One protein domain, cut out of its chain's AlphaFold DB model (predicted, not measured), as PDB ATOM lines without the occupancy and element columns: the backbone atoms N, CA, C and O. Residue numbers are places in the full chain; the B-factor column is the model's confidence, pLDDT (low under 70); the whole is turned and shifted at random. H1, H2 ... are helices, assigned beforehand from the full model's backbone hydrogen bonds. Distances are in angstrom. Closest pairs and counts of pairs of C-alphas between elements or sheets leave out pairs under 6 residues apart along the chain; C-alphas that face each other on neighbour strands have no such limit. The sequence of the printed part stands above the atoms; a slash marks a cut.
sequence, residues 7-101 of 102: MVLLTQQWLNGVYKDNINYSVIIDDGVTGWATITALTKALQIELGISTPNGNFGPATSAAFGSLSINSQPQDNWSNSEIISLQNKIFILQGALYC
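Overview. This is residues 7 to 101 of the 102 residues of an uncharacterized protein of Clostridium intestinale URNW (UniProt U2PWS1). Three helices, H1, H2 and H4, touch pairwise with their centres in a triangle; H4, the longest, runs opposite ways to the other two, and short H3 sits beyond H2, away from H1. Long loops join the helices, and residues 78 to 83, of which 82 and 83 belong to H4, stick out at one end. The printed part has 95 residues with four named helices, H1 to H4 in chain order, and no named strand; the class is all helix. It is compact, with a radius of gyration of the C-alphas of 12.9 A, and only just elongated, spanning 39 by 26 by 24 A.

Along the chain. H1, residues 7 to 19, begins at C-alpha 7 (25.862, -12.252, -21.906) and is 17.9 A long. H2, residues 36 to 49, is 19.8 A long. H3, residues 61 to 66, measures 8.5 A. H4, residues 82 to 100, measures 27.2 A and ends at C-alpha 100 (29.741, -7.229, -21.786).

Arrangement. H1 touches H2 at a steep tilt of 46 degrees, the same way; the closest C-alphas, of Gln 12 and Thr 38, are 6.8 A apart. Residues 7 to 11 of H1 touch residues 93 to 100 of H4, opposite ways at 32 degrees, only just a shallow tilt; the closest C-alphas are those of Thr 11 and Gly 97, 5.5 A. H2 touches H4 at a shallow tilt of 22 degrees, opposite ways, closest at C-alphas 49 and 87, 6.0 A. H3 is close to H2 but not clearly touching, with C-alphas 47 and 63 at 6.6 A, and is apart from H1 and H4. In each helix every O i to N i+4 pair is within hydrogen-bond range.

Size, cuts and confidence. The farthest C-alphas, of Asp 31 and Asn 79, are 39.2 A apart. The printed part has no cut, and its three links are long. Mean pLDDT of the printed part is 84.3; residues 68 to 73 and 101 are under 70.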
ATOM      1  N   MET A   7      26.088 -13.254 -22.946       84.00
ATOM      2  CA  MET A   7      25.862 -12.252 -21.906       84.00
ATOM      3  C   MET A   7      25.198 -10.997 -22.466       84.00
ATOM      4  O   MET A   7      24.336 -10.417 -21.802       84.00
ATOM      5  N   VAL A   8      25.519 -10.616 -23.705       85.12
ATOM      6  CA  VAL A   8      24.829  -9.521 -24.405       85.12
ATOM      7  C   VAL A   8      23.372  -9.894 -24.663       85.12
ATOM      8  O   VAL A   8      22.485  -9.099 -24.361       85.12
ATOM      9  N   LEU A   9      23.102 -11.127 -25.107       87.75
ATOM     10  CA  LEU A   9      21.733 -11.613 -25.302       87.75
ATOM     11  C   LEU A   9      20.918 -11.539 -24.006       87.75
ATOM     12  O   LEU A   9      19.813 -10.998 -23.987       87.75
ATOM     13  N   LEU A  10      21.478 -12.062 -22.912       87.88
ATOM     14  CA  LEU A  10      20.828 -12.037 -21.602       87.88
ATOM     15  C   LEU A  10      20.573 -10.602 -21.130       87.88
ATOM     16  O   LEU A  10      19.508 -10.312 -20.589       87.88
ATOM     17  N   THR A  11      21.514  -9.693 -21.388       89.19
ATOM     18  CA  THR A  11      21.367  -8.266 -21.080       89.19
ATOM     19  C   THR A  11      20.226  -7.637 -21.880       89.19
ATOM     20  O   THR A  11      19.391  -6.941 -21.307       89.19
ATOM     21  N   GLN A  12      20.143  -7.899 -23.188       91.12
ATOM     22  CA  GLN A  12      19.077  -7.379 -24.053       91.12
ATOM     23  C   GLN A  12      17.697  -7.887 -23.616       91.12
ATOM     24  O   GLN A  12      16.754  -7.104 -23.484       91.12
ATOM     25  N   GLN A  13      17.588  -9.183 -23.321       92.75
ATOM     26  CA  GLN A  13      16.352  -9.798 -22.832       92.75
ATOM     27  C   GLN A  13      15.926  -9.233 -21.482       92.75
ATOM     28  O   GLN A  13      14.750  -8.925 -21.282       92.75
ATOM     29  N   TRP A  14      16.880  -9.058 -20.569       93.69
ATOM     30  CA  TRP A  14      16.628  -8.461 -19.265       93.69
ATOM     31  C   TRP A  14      16.163  -7.006 -19.388       93.69
ATOM     32  O   TRP A  14      15.148  -6.646 -18.794       93.69
ATOM     33  N   LEU A  15      16.828  -6.188 -20.214       92.88
ATOM     34  CA  LEU A  15      16.427  -4.798 -20.449       92.88
ATOM     35  C   LEU A  15      14.991  -4.709 -20.979       92.88
ATOM     36  O   LEU A  15      14.175  -3.956 -20.447       92.88
ATOM     37  N   ASN A  16      14.659  -5.519 -21.985       93.81
ATOM     38  CA  ASN A  16      13.303  -5.588 -22.517       93.81
ATOM     39  C   ASN A  16      12.306  -6.074 -21.454       93.81
ATOM     40  O   ASN A  16      11.211  -5.537 -21.349       93.81
ATOM     41  N   GLY A  17      12.667  -7.065 -20.640       93.31
ATOM     42  CA  GLY A  17      11.797  -7.598 -19.593       93.31
ATOM     43  C   GLY A  17      11.473  -6.588 -18.490       93.31
ATOM     44  O   GLY A  17      10.324  -6.522 -18.055       93.31
ATOM     45  N   VAL A  18      12.463  -5.796 -18.069       93.00
ATOM     46  CA  VAL A  18      12.336  -4.834 -16.962       93.00
ATOM     47  C   VAL A  18      11.719  -3.512 -17.417       93.00
ATOM     48  O   VAL A  18      10.904  -2.943 -16.696       93.00
ATOM     49  N   TYR A  19      12.076  -3.022 -18.608       93.50
ATOM     50  CA  TYR A  19      11.747  -1.653 -19.015       93.50
ATOM     51  C   TYR A  19      10.731  -1.540 -20.155       93.50
ATOM     52  O   TYR A  19      10.326  -0.418 -20.443       93.50
ATOM     53  N   LYS A  20      10.263  -2.629 -20.788       92.31
ATOM     54  CA  LYS A  20       9.282  -2.556 -21.903       92.31
ATOM     55  C   LYS A  20       8.035  -1.713 -21.610       92.31
ATOM     56  O   LYS A  20       7.494  -1.112 -22.530       92.31
ATOM     57  N   ASP A  21       7.589  -1.680 -20.354       91.69
ATOM     58  CA  ASP A  21       6.371  -0.976 -19.939       91.69
ATOM     59  C   ASP A  21       6.655   0.490 -19.543       91.69
ATOM     60  O   ASP A  21       5.740   1.254 -19.233       91.69
ATOM     61  N   ASN A  22       7.924   0.916 -19.562       89.50
ATOM     62  CA  ASN A  22       8.326   2.294 -19.314       89.50
ATOM     63  C   ASN A  22       8.253   3.113 -20.610       89.50
ATOM     64  O   ASN A  22       8.929   2.809 -21.588       89.50
ATOM     65  N   ILE A  23       7.500   4.215 -20.596       89.38
ATOM     66  CA  ILE A  23       7.311   5.081 -21.773       89.38
ATOM     67  C   ILE A  23       8.607   5.705 -22.316       89.38
ATOM     68  O   ILE A  23       8.674   6.084 -23.483       89.38
ATOM     69  N   ASN A  24       9.648   5.805 -21.486       87.19
ATOM     70  CA  ASN A  24      10.948   6.346 -21.876       87.19
ATOM     71  C   ASN A  24      11.912   5.274 -22.414       87.19
ATOM     72  O   ASN A  24      13.040   5.600 -22.797       87.19
ATOM     73  N   TYR A  25      11.493   4.008 -22.452       90.94
ATOM     74  CA  TYR A  25      12.282   2.889 -22.947       90.94
ATOM     75  C   TYR A  25      11.748   2.388 -24.295       90.94
ATOM     76  O   TYR A  25      10.553   2.411 -24.572       90.94
ATOM     77  N   SER A  26      12.655   1.944 -25.163       89.12
ATOM     78  CA  SER A  26      12.312   1.361 -26.460       89.12
ATOM     79  C   SER A  26      12.878  -0.046 -26.518       89.12
ATOM     80  O   SER A  26      14.079  -0.220 -26.317       89.12
ATOM     81  N   VAL A  27      12.009  -1.022 -26.788       91.06
ATOM     82  CA  VAL A  27      12.388  -2.432 -26.925       91.06
ATOM     83  C   VAL A  27      13.450  -2.574 -28.013       91.06
ATOM     84  O   VAL A  27      13.289  -2.046 -29.117       91.06
ATOM     85  N   ILE A  28      14.530  -3.278 -27.689       91.62
ATOM     86  CA  ILE A  28      15.637  -3.567 -28.606       91.62
ATOM     87  C   ILE A  28      15.567  -5.002 -29.121       91.62
ATOM     88  O   ILE A  28      14.908  -5.853 -28.527       91.62
ATOM     89  N   ILE A  29      16.264  -5.274 -30.222       90.31
ATOM     90  CA  ILE A  29      16.447  -6.639 -30.726       90.31
ATOM     91  C   ILE A  29      17.368  -7.390 -29.754       90.31
ATOM     92  O   ILE A  29      18.395  -6.855 -29.338       90.31
ATOM     93  N   ASP A  30      16.988  -8.610 -29.386       87.69
ATOM     94  CA  ASP A  30      17.744  -9.513 -28.524       87.69
ATOM     95  C   ASP A  30      18.462 -10.592 -29.355       87.69
ATOM     96  O   ASP A  30      18.132 -11.777 -29.341       87.69
ATOM     97  N   ASP A  31      19.450 -10.176 -30.140       85.62
ATOM     98  CA  ASP A  31      20.235 -11.046 -31.026       85.62
ATOM     99  C   ASP A  31      21.567 -11.516 -30.416       85.62
ATOM    100  O   ASP A  31      22.201 -12.440 -30.936       85.62
ATOM    101  N   GLY A  32      21.962 -10.950 -29.274       82.50
ATOM    102  CA  GLY A  32      23.264 -11.138 -28.642       82.50
ATOM    103  C   GLY A  32      24.396 -10.396 -29.345       82.50
ATOM    104  O   GLY A  32      25.558 -10.757 -29.162       82.50
ATOM    105  N   VAL A  33      24.067  -9.389 -30.157       84.31
ATOM    106  CA  VAL A  33      25.026  -8.533 -30.850       84.31
ATOM    107  C   VAL A  33      25.057  -7.164 -30.177       84.31
ATOM    108  O   VAL A  33      24.045  -6.476 -30.023       84.31
ATOM    109  N   THR A  34      26.251  -6.743 -29.764       81.00
ATOM    110  CA  THR A  34      26.450  -5.394 -29.238       81.00
ATOM    111  C   THR A  34      26.316  -4.377 -30.364       81.00
ATOM    112  O   THR A  34      26.875  -4.535 -31.446       81.00
ATOM    113  N   GLY A  35      25.608  -3.285 -30.098       84.19
ATOM    114  CA  GLY A  35      25.510  -2.170 -31.024       84.19
ATOM    115  C   GLY A  35      24.989  -0.918 -30.341       84.19
ATOM    116  O   GLY A  35      24.648  -0.928 -29.154       84.19
ATOM    117  N   TRP A  36      24.878   0.162 -31.114       84.56
ATOM    118  CA  TRP A  36      24.362   1.441 -30.623       84.56
ATOM    119  C   TRP A  36      22.991   1.309 -29.959       84.56
ATOM    120  O   TRP A  36      22.766   1.922 -28.924       84.56
ATOM    121  N   ALA A  37      22.107   0.453 -30.482       87.31
ATOM    122  CA  ALA A  37      20.804   0.195 -29.871       87.31
ATOM    123  C   ALA A  37      20.930  -0.341 -28.431       87.31
ATOM    124  O   ALA A  37      20.295   0.198 -27.525       87.31
ATOM    125  N   THR A  38      21.788  -1.343 -28.205       88.44
ATOM    126  CA  THR A  38      22.031  -1.933 -26.879       88.44
ATOM    127  C   THR A  38      22.657  -0.915 -25.921       88.44
ATOM    128  O   THR A  38      22.189  -0.765 -24.794       88.44
ATOM    129  N   ILE A  39      23.651  -0.143 -26.378       87.06
ATOM    130  CA  ILE A  39      24.330   0.885 -25.566       87.06
ATOM    131  C   ILE A  39      23.367   2.022 -25.186       87.06
ATOM    132  O   ILE A  39      23.302   2.439 -24.024       87.06
ATOM    133  N   THR A  40      22.573   2.514 -26.140       89.25
ATOM    134  CA  THR A  40      21.560   3.547 -25.891       89.25
ATOM    135  C   THR A  40      20.473   3.034 -24.945       89.25
ATOM    136  O   THR A  40      20.048   3.773 -24.057       89.25
ATOM    137  N   ALA A  41      20.047   1.774 -25.076       90.69
ATOM    138  CA  ALA A  41      19.064   1.163 -24.184       90.69
ATOM    139  C   ALA A  41      19.592   0.997 -22.750       90.69
ATOM    140  O   ALA A  41      18.886   1.366 -21.813       90.69
ATOM    141  N   LEU A  42      20.836   0.532 -22.576       90.69
ATOM    142  CA  LEU A  42      21.517   0.482 -21.275       90.69
ATOM    143  C   LEU A  42      21.585   1.868 -20.627       90.69
ATOM    144  O   LEU A  42      21.269   2.033 -19.450       90.69
ATOM    145  N   THR A  43      21.942   2.886 -21.410       90.25
ATOM    146  CA  THR A  43      22.057   4.260 -20.907       90.25
ATOM    147  C   THR A  43      20.694   4.835 -20.515       90.25
ATOM    148  O   THR A  43      20.577   5.477 -19.473       90.25
ATOM    149  N   LYS A  44      19.637   4.572 -21.295       91.38
ATOM    150  CA  LYS A  44      18.267   4.977 -20.937       91.38
ATOM    151  C   LYS A  44      17.762   4.260 -19.687       91.38
ATOM    152  O   LYS A  44      17.185   4.911 -18.823       91.38
ATOM    153  N   ALA A  45      18.011   2.956 -19.574       91.62
ATOM    154  CA  ALA A  45      17.685   2.175 -18.384       91.62
ATOM    155  C   ALA A  45      18.372   2.753 -17.138       91.62
ATOM    156  O   ALA A  45      17.719   2.989 -16.126       91.62
ATOM    157  N   LEU A  46      19.659   3.108 -17.240       90.25
ATOM    158  CA  LEU A  46      20.370   3.776 -16.150       90.25
ATOM    159  C   LEU A  46      19.722   5.109 -15.774       90.25
ATOM    160  O   LEU A  46      19.515   5.389 -14.600       90.25
ATOM    161  N   GLN A  47      19.389   5.937 -16.761       90.44
ATOM    162  CA  GLN A  47      18.753   7.231 -16.526       90.44
ATOM    163  C   GLN A  47      17.380   7.087 -15.845       90.44
ATOM    164  O   GLN A  47      17.079   7.870 -14.945       90.44
ATOM    165  N   ILE A  48      16.593   6.067 -16.206       91.06
ATOM    166  CA  ILE A  48      15.333   5.719 -15.528       91.06
ATOM    167  C   ILE A  48      15.592   5.389 -14.052       91.06
ATOM    168  O   ILE A  48      14.947   5.955 -13.173       91.06
ATOM    169  N   GLU A  49      16.576   4.534 -13.775       90.00
ATOM    170  CA  GLU A  49      16.945   4.115 -12.414       90.00
ATOM    171  C   GLU A  49      17.545   5.241 -11.554       90.00
ATOM    172  O   GLU A  49      17.499   5.211 -10.321       90.00
ATOM    173  N   LEU A  50      18.126   6.255 -12.195       86.12
ATOM    174  CA  LEU A  50      18.606   7.477 -11.549       86.12
ATOM    175  C   LEU A  50      17.498   8.526 -11.352       86.12
ATOM    176  O   LEU A  50      17.766   9.581 -10.780       86.12
ATOM    177  N   GLY A  51      16.272   8.269 -11.820       86.44
ATOM    178  CA  GLY A  51      15.156   9.210 -11.722       86.44
ATOM    179  C   GLY A  51      15.281  10.424 -12.648       86.44
ATOM    180  O   GLY A  51      14.680  11.467 -12.384       86.44
ATOM    181  N   ILE A  52      16.060  10.325 -13.730       86.50
ATOM    182  CA  ILE A  52      16.195  11.396 -14.724       86.50
ATOM    183  C   ILE A  52      14.897  11.481 -15.536       86.50
ATOM    184  O   ILE A  52      14.478  10.512 -16.163       86.50
ATOM    185  N   SER A  53      14.274  12.662 -15.543       80.94
ATOM    186  CA  SER A  53      12.953  12.890 -16.146       80.94
ATOM    187  C   SER A  53      12.919  12.730 -17.668       80.94
ATOM    188  O   SER A  53      11.885  12.351 -18.213       80.94
ATOM    189  N   THR A  54      14.033  12.989 -18.357       84.62
ATOM    190  CA  THR A  54      14.150  12.874 -19.819       84.62
ATOM    191  C   THR A  54      15.334  11.992 -20.237       84.62
ATOM    192  O   THR A  54      16.387  12.497 -20.639       84.62
ATOM    193  N   PRO A  55      15.188  10.653 -20.168       87.81
ATOM    194  CA  PRO A  55      16.209   9.723 -20.636       87.81
ATOM    195  C   PRO A  55      16.475   9.894 -22.137       87.81
ATOM    196  O   PRO A  55      15.618   9.626 -22.980       87.81
ATOM    197  N   ASN A  56      17.680  10.333 -22.487       85.25
ATOM    198  CA  ASN A  56      18.098  10.566 -23.870       85.25
ATOM    199  C   ASN A  56      19.070   9.498 -24.391       85.25
ATOM    200  O   ASN A  56      19.376   9.491 -25.579       85.25
ATOM    201  N   GLY A  57      19.535   8.590 -23.527       84.56
ATOM    202  CA  GLY A  57      20.479   7.537 -23.893       84.56
ATOM    203  C   GLY A  57      21.921   8.009 -24.092       84.56
ATOM    204  O   GLY A  57      22.734   7.235 -24.586       84.56
ATOM    205  N   ASN A  58      22.241   9.239 -23.677       85.00
ATOM    206  CA  ASN A  58      23.593   9.787 -23.660       85.00
ATOM    207  C   ASN A  58      24.091   9.941 -22.220       85.00
ATOM    208  O   ASN A  58      23.442  10.582 -21.391       85.00
ATOM    209  N   PHE A  59      25.284   9.420 -21.935       82.25
ATOM    210  CA  PHE A  59      25.933   9.604 -20.639       82.25
ATOM    211  C   PHE A  59      26.567  11.004 -20.561       82.25
ATOM    212  O   PHE A  59      27.724  11.207 -20.921       82.25
ATOM    213  N   GLY A  60      25.770  11.999 -20.165       81.56
ATOM    214  CA  GLY A  60      26.190  13.402 -20.053       81.56
ATOM    215  C   GLY A  60      26.396  13.876 -18.608       81.56
ATOM    216  O   GLY A  60      26.232  13.087 -17.678       81.56
ATOM    217  N   PRO A  61      26.660  15.181 -18.395       76.88
ATOM    218  CA  PRO A  61      26.904  15.764 -17.070       76.88
ATOM    219  C   PRO A  61      25.796  15.489 -16.045       76.88
ATOM    220  O   PRO A  61      26.072  15.264 -14.872       76.88
ATOM    221  N   ALA A  62      24.534  15.475 -16.486       75.69
ATOM    222  CA  ALA A  62      23.392  15.164 -15.626       75.69
ATOM    223  C   ALA A  62      23.392  13.694 -15.181       75.69
ATOM    224  O   ALA A  62      23.145  13.399 -14.016       75.69
ATOM    225  N   THR A  63      23.718  12.775 -16.095       80.00
ATOM    226  CA  THR A  63      23.845  11.351 -15.774       80.00
ATOM    227  C   THR A  63      25.051  11.115 -14.879       80.00
ATOM    228  O   THR A  63      24.895  10.451 -13.869       80.00
ATOM    229  N   SER A  64      26.205  11.726 -15.157       78.50
ATOM    230  CA  SER A  64      27.381  11.605 -14.288       78.50
ATOM    231  C   SER A  64      27.172  12.219 -12.902       78.50
ATOM    232  O   SER A  64      27.704  11.699 -11.934       78.50
ATOM    233  N   ALA A  65      26.409  13.312 -12.788       74.75
ATOM    234  CA  ALA A  65      26.109  13.935 -11.498       74.75
ATOM    235  C   ALA A  65      25.123  13.104 -10.662       74.75
ATOM    236  O   ALA A  65      25.252  13.050  -9.442       74.75
ATOM    237  N   ALA A  66      24.146  12.462 -11.309       74.62
ATOM    238  CA  ALA A  66      23.201  11.564 -10.646       74.62
ATOM    239  C   ALA A  66      23.810  10.179 -10.362       74.62
ATOM    240  O   ALA A  66      23.418   9.506  -9.408       74.62
ATOM    241  N   PHE A  67      24.774   9.750 -11.177       74.62
ATOM    242  CA  PHE A  67      25.503   8.502 -11.010       74.62
ATOM    243  C   PHE A  67      26.521   8.641  -9.872       74.62
ATOM    244  O   PHE A  67      27.666   9.040 -10.068       74.62
ATOM    245  N   GLY A  68      26.078   8.330  -8.654       69.50
ATOM    246  CA  GLY A  68      26.966   8.192  -7.502       69.50
ATOM    247  C   GLY A  68      27.903   6.983  -7.626       69.50
ATOM    248  O   GLY A  68      27.822   6.200  -8.573       69.50
ATOM    249  N   SER A  69      28.779   6.797  -6.637       66.88
ATOM    250  CA  SER A  69      29.667   5.630  -6.563       66.88
ATOM    251  C   SER A  69      28.864   4.329  -6.451       66.88
ATOM    252  O   SER A  69      28.445   3.935  -5.364       66.88
ATOM    253  N   LEU A  70      28.666   3.653  -7.581       67.94
ATOM    254  CA  LEU A  70      28.109   2.307  -7.664       67.94
ATOM    255  C   LEU A  70      29.244   1.296  -7.821       67.94
ATOM    256  O   LEU A  70      30.145   1.463  -8.641       67.94
ATOM    257  N   SER A  71      29.186   0.234  -7.027       64.12
ATOM    258  CA  SER A  71      30.071  -0.920  -7.117       64.12
ATOM    259  C   SER A  71      29.224  -2.170  -7.310       64.12
ATOM    260  O   SER A  71      28.102  -2.245  -6.815       64.12
ATOM    261  N   ILE A  72      29.778  -3.198  -7.956       64.56
ATOM    262  CA  ILE A  72      29.146  -4.528  -8.007       64.56
ATOM    263  C   ILE A  72      28.917  -5.121  -6.606       64.56
ATOM    264  O   ILE A  72      28.086  -6.005  -6.440       64.56
ATOM    265  N   ASN A  73      29.639  -4.612  -5.600       68.62
ATOM    266  CA  ASN A  73      29.509  -5.004  -4.202       68.62
ATOM    267  C   ASN A  73      28.622  -4.052  -3.391       68.62
ATOM    268  O   ASN A  73      28.524  -4.233  -2.179       68.62
ATOM    269  N   SER A  74      28.007  -3.033  -4.006       74.44
ATOM    270  CA  SER A  74      27.078  -2.141  -3.307       74.44
ATOM    271  C   SER A  74      25.979  -2.975  -2.648       74.44
ATOM    272  O   SER A  74      25.278  -3.728  -3.322       74.44
ATOM    273  N   GLN A  75      25.875  -2.878  -1.323       72.56
ATOM    274  CA  GLN A  75      24.889  -3.615  -0.537       72.56
ATOM    275  C   GLN A  75      23.682  -2.724  -0.234       72.56
ATOM    276  O   GLN A  75      23.851  -1.511  -0.075       72.56
ATOM    277  N   PRO A  76      22.478  -3.310  -0.119       72.19
ATOM    278  CA  PRO A  76      21.340  -2.640   0.491       72.19
ATOM    279  C   PRO A  76      21.691  -2.113   1.882       72.19
ATOM    280  O   PRO A  76      22.433  -2.758   2.621       72.19
ATOM    281  N   GLN A  77      21.129  -0.966   2.250       73.81
ATOM    282  CA  GLN A  77      21.257  -0.428   3.602       73.81
ATOM    283  C   GLN A  77      20.083  -0.900   4.475       73.81
ATOM    284  O   GLN A  77      18.991  -1.126   3.953       73.81
ATOM    285  N   ASP A  78      20.291  -1.029   5.793       70.06
ATOM    286  CA  ASP A  78      19.373  -1.690   6.754       70.06
ATOM    287  C   ASP A  78      17.969  -1.050   6.912       70.06
ATOM    288  O   ASP A  78      17.174  -1.453   7.758       70.06
ATOM    289  N   ASN A  79      17.622  -0.057   6.099       82.06
ATOM    290  CA  ASN A  79      16.363   0.683   6.138       82.06
ATOM    291  C   ASN A  79      15.774   0.984   4.748       82.06
ATOM    292  O   ASN A  79      14.844   1.784   4.646       82.06
ATOM    293  N   TRP A  80      16.313   0.388   3.685       82.94
ATOM    294  CA  TRP A  80      15.807   0.586   2.330       82.94
ATOM    295  C   TRP A  80      14.495  -0.160   2.085       82.94
ATOM    296  O   TRP A  80      14.304  -1.305   2.496       82.94
ATOM    297  N   SER A  81      13.595   0.490   1.357       84.50
ATOM    298  CA  SER A  81      12.387  -0.119   0.811       84.50
ATOM    299  C   SER A  81      12.720  -1.150  -0.276       84.50
ATOM    300  O   SER A  81      13.745  -1.060  -0.954       84.50
ATOM    301  N   ASN A  82      11.809  -2.099  -0.526       85.75
ATOM    302  CA  ASN A  82      11.974  -3.085  -1.605       85.75
ATOM    303  C   ASN A  82      12.239  -2.430  -2.974       85.75
ATOM    304  O   ASN A  82      13.014  -2.960  -3.763       85.75
ATOM    305  N   SER A  83      11.639  -1.268  -3.250       84.44
ATOM    306  CA  SER A  83      11.880  -0.504  -4.482       84.44
ATOM    307  C   SER A  83      13.313   0.015  -4.603       84.44
ATOM    308  O   SER A  83      13.878  -0.021  -5.692       84.44
ATOM    309  N   GLU A  84      13.925   0.461  -3.504       84.44
ATOM    310  CA  GLU A  84      15.316   0.936  -3.504       84.44
ATOM    311  C   GLU A  84      16.297  -0.224  -3.711       84.44
ATOM    312  O   GLU A  84      17.263  -0.099  -4.465       84.44
ATOM    313  N   ILE A  85      16.006  -1.383  -3.112       84.25
ATOM    314  CA  ILE A  85      16.788  -2.614  -3.293       84.25
ATOM    315  C   ILE A  85      16.730  -3.085  -4.751       84.25
ATOM    316  O   ILE A  85      17.771  -3.370  -5.342       84.25
ATOM    317  N   ILE A  86      15.532  -3.123  -5.345       86.44
ATOM    318  CA  ILE A  86      15.344  -3.489  -6.758       86.44
ATOM    319  C   ILE A  86      16.071  -2.496  -7.670       86.44
ATOM    320  O   ILE A  86      16.786  -2.914  -8.576       86.44
ATOM    321  N   SER A  87      15.966  -1.190  -7.400       86.75
ATOM    322  CA  SER A  87      16.672  -0.169  -8.185       86.75
ATOM    323  C   SER A  87      18.193  -0.349  -8.139       86.75
ATOM    324  O   SER A  87      18.875  -0.237  -9.160       86.75
ATOM    325  N   LEU A  88      18.757  -0.684  -6.975       85.19
ATOM    326  CA  LEU A  88      20.184  -0.984  -6.856       85.19
ATOM    327  C   LEU A  88      20.582  -2.237  -7.642       85.19
ATOM    328  O   LEU A  88      21.583  -2.208  -8.355       85.19
ATOM    329  N   GLN A  89      19.797  -3.312  -7.555       87.19
ATOM    330  CA  GLN A  89      20.029  -4.525  -8.342       87.19
ATOM    331  C   GLN A  89      19.999  -4.218  -9.844       87.19
ATOM    332  O   GLN A  89      20.918  -4.606 -10.563       87.19
ATOM    333  N   ASN A  90      19.012  -3.448 -10.306       90.12
ATOM    334  CA  ASN A  90      18.903  -3.026 -11.700       90.12
ATOM    335  C   ASN A  90      20.129  -2.220 -12.149       90.12
ATOM    336  O   ASN A  90      20.684  -2.495 -13.212       90.12
ATOM    337  N   LYS A  91      20.612  -1.281 -11.326       88.31
ATOM    338  CA  LYS A  91      21.850  -0.525 -11.593       88.31
ATOM    339  C   LYS A  91      23.070  -1.444 -11.717       88.31
ATOM    340  O   LYS A  91      23.881  -1.243 -12.618       88.31
ATOM    341  N   ILE A  92      23.191  -2.462 -10.860       86.81
ATOM    342  CA  ILE A  92      24.277  -3.456 -10.929       86.81
ATOM    343  C   ILE A  92      24.192  -4.271 -12.228       86.81
ATOM    344  O   ILE A  92      25.204  -4.415 -12.913       86.81
ATOM    345  N   PHE A  93      23.002  -4.746 -12.612       87.38
ATOM    346  CA  PHE A  93      22.801  -5.470 -13.873       87.38
ATOM    347  C   PHE A  93      23.125  -4.612 -15.099       87.38
ATOM    348  O   PHE A  93      23.768  -5.094 -16.029       87.38
ATOM    349  N   ILE A  94      22.755  -3.326 -15.092       88.19
ATOM    350  CA  ILE A  94      23.120  -2.389 -16.165       88.19
ATOM    351  C   ILE A  94      24.641  -2.235 -16.262       88.19
ATOM    352  O   ILE A  94      25.182  -2.254 -17.365       88.19
ATOM    353  N   LEU A  95      25.343  -2.114 -15.129       84.94
ATOM    354  CA  LEU A  95      26.806  -2.008 -15.114       84.94
ATOM    355  C   LEU A  95      27.485  -3.272 -15.643       84.94
ATOM    356  O   LEU A  95      28.433  -3.175 -16.417       84.94
ATOM    357  N   GLN A  96      26.987  -4.451 -15.267       85.00
ATOM    358  CA  GLN A  96      27.464  -5.721 -15.817       85.00
ATOM    359  C   GLN A  96      27.218  -5.790 -17.329       85.00
ATOM    360  O   GLN A  96      28.141  -6.074 -18.088       85.00
ATOM    361  N   GLY A  97      26.007  -5.449 -17.775       83.56
ATOM    362  CA  GLY A  97      25.640  -5.397 -19.189       83.56
ATOM    363  C   GLY A  97      26.528  -4.460 -20.006       83.56
ATOM    364  O   GLY A  97      26.976  -4.827 -21.088       83.56
ATOM    365  N   ALA A  98      26.855  -3.286 -19.460       84.19
ATOM    366  CA  ALA A  98      27.761  -2.330 -20.092       84.19
ATOM    367  C   ALA A  98      29.198  -2.860 -20.246       84.19
ATOM    368  O   ALA A  98      29.875  -2.471 -21.189       84.19
ATOM    369  N   LEU A  99      29.665  -3.755 -19.366       81.44
ATOM    370  CA  LEU A  99      30.984  -4.389 -19.495       81.44
ATOM    371  C   LEU A  99      31.005  -5.526 -20.527       81.44
ATOM    372  O   LEU A  99      32.049  -5.776 -21.124       81.44
ATOM    373  N   TYR A 100      29.876  -6.209 -20.737       78.19
ATOM    374  CA  TYR A 100      29.741  -7.229 -21.786       78.19
ATOM    375  C   TYR A 100      29.544  -6.616 -23.176       78.19
ATOM    376  O   TYR A 100      29.920  -7.211 -24.182       78.19
ATOM    377  N   CYS A 101      28.964  -5.419 -23.235       68.12
ATOM    378  CA  CYS A 101      28.731  -4.680 -24.465       68.12
ATOM    379  C   CYS A 101      29.952  -3.806 -24.812       68.12
ATOM    380  O   CYS A 101      29.965  -2.628 -24.460       68.12
TER     381      CYS A 101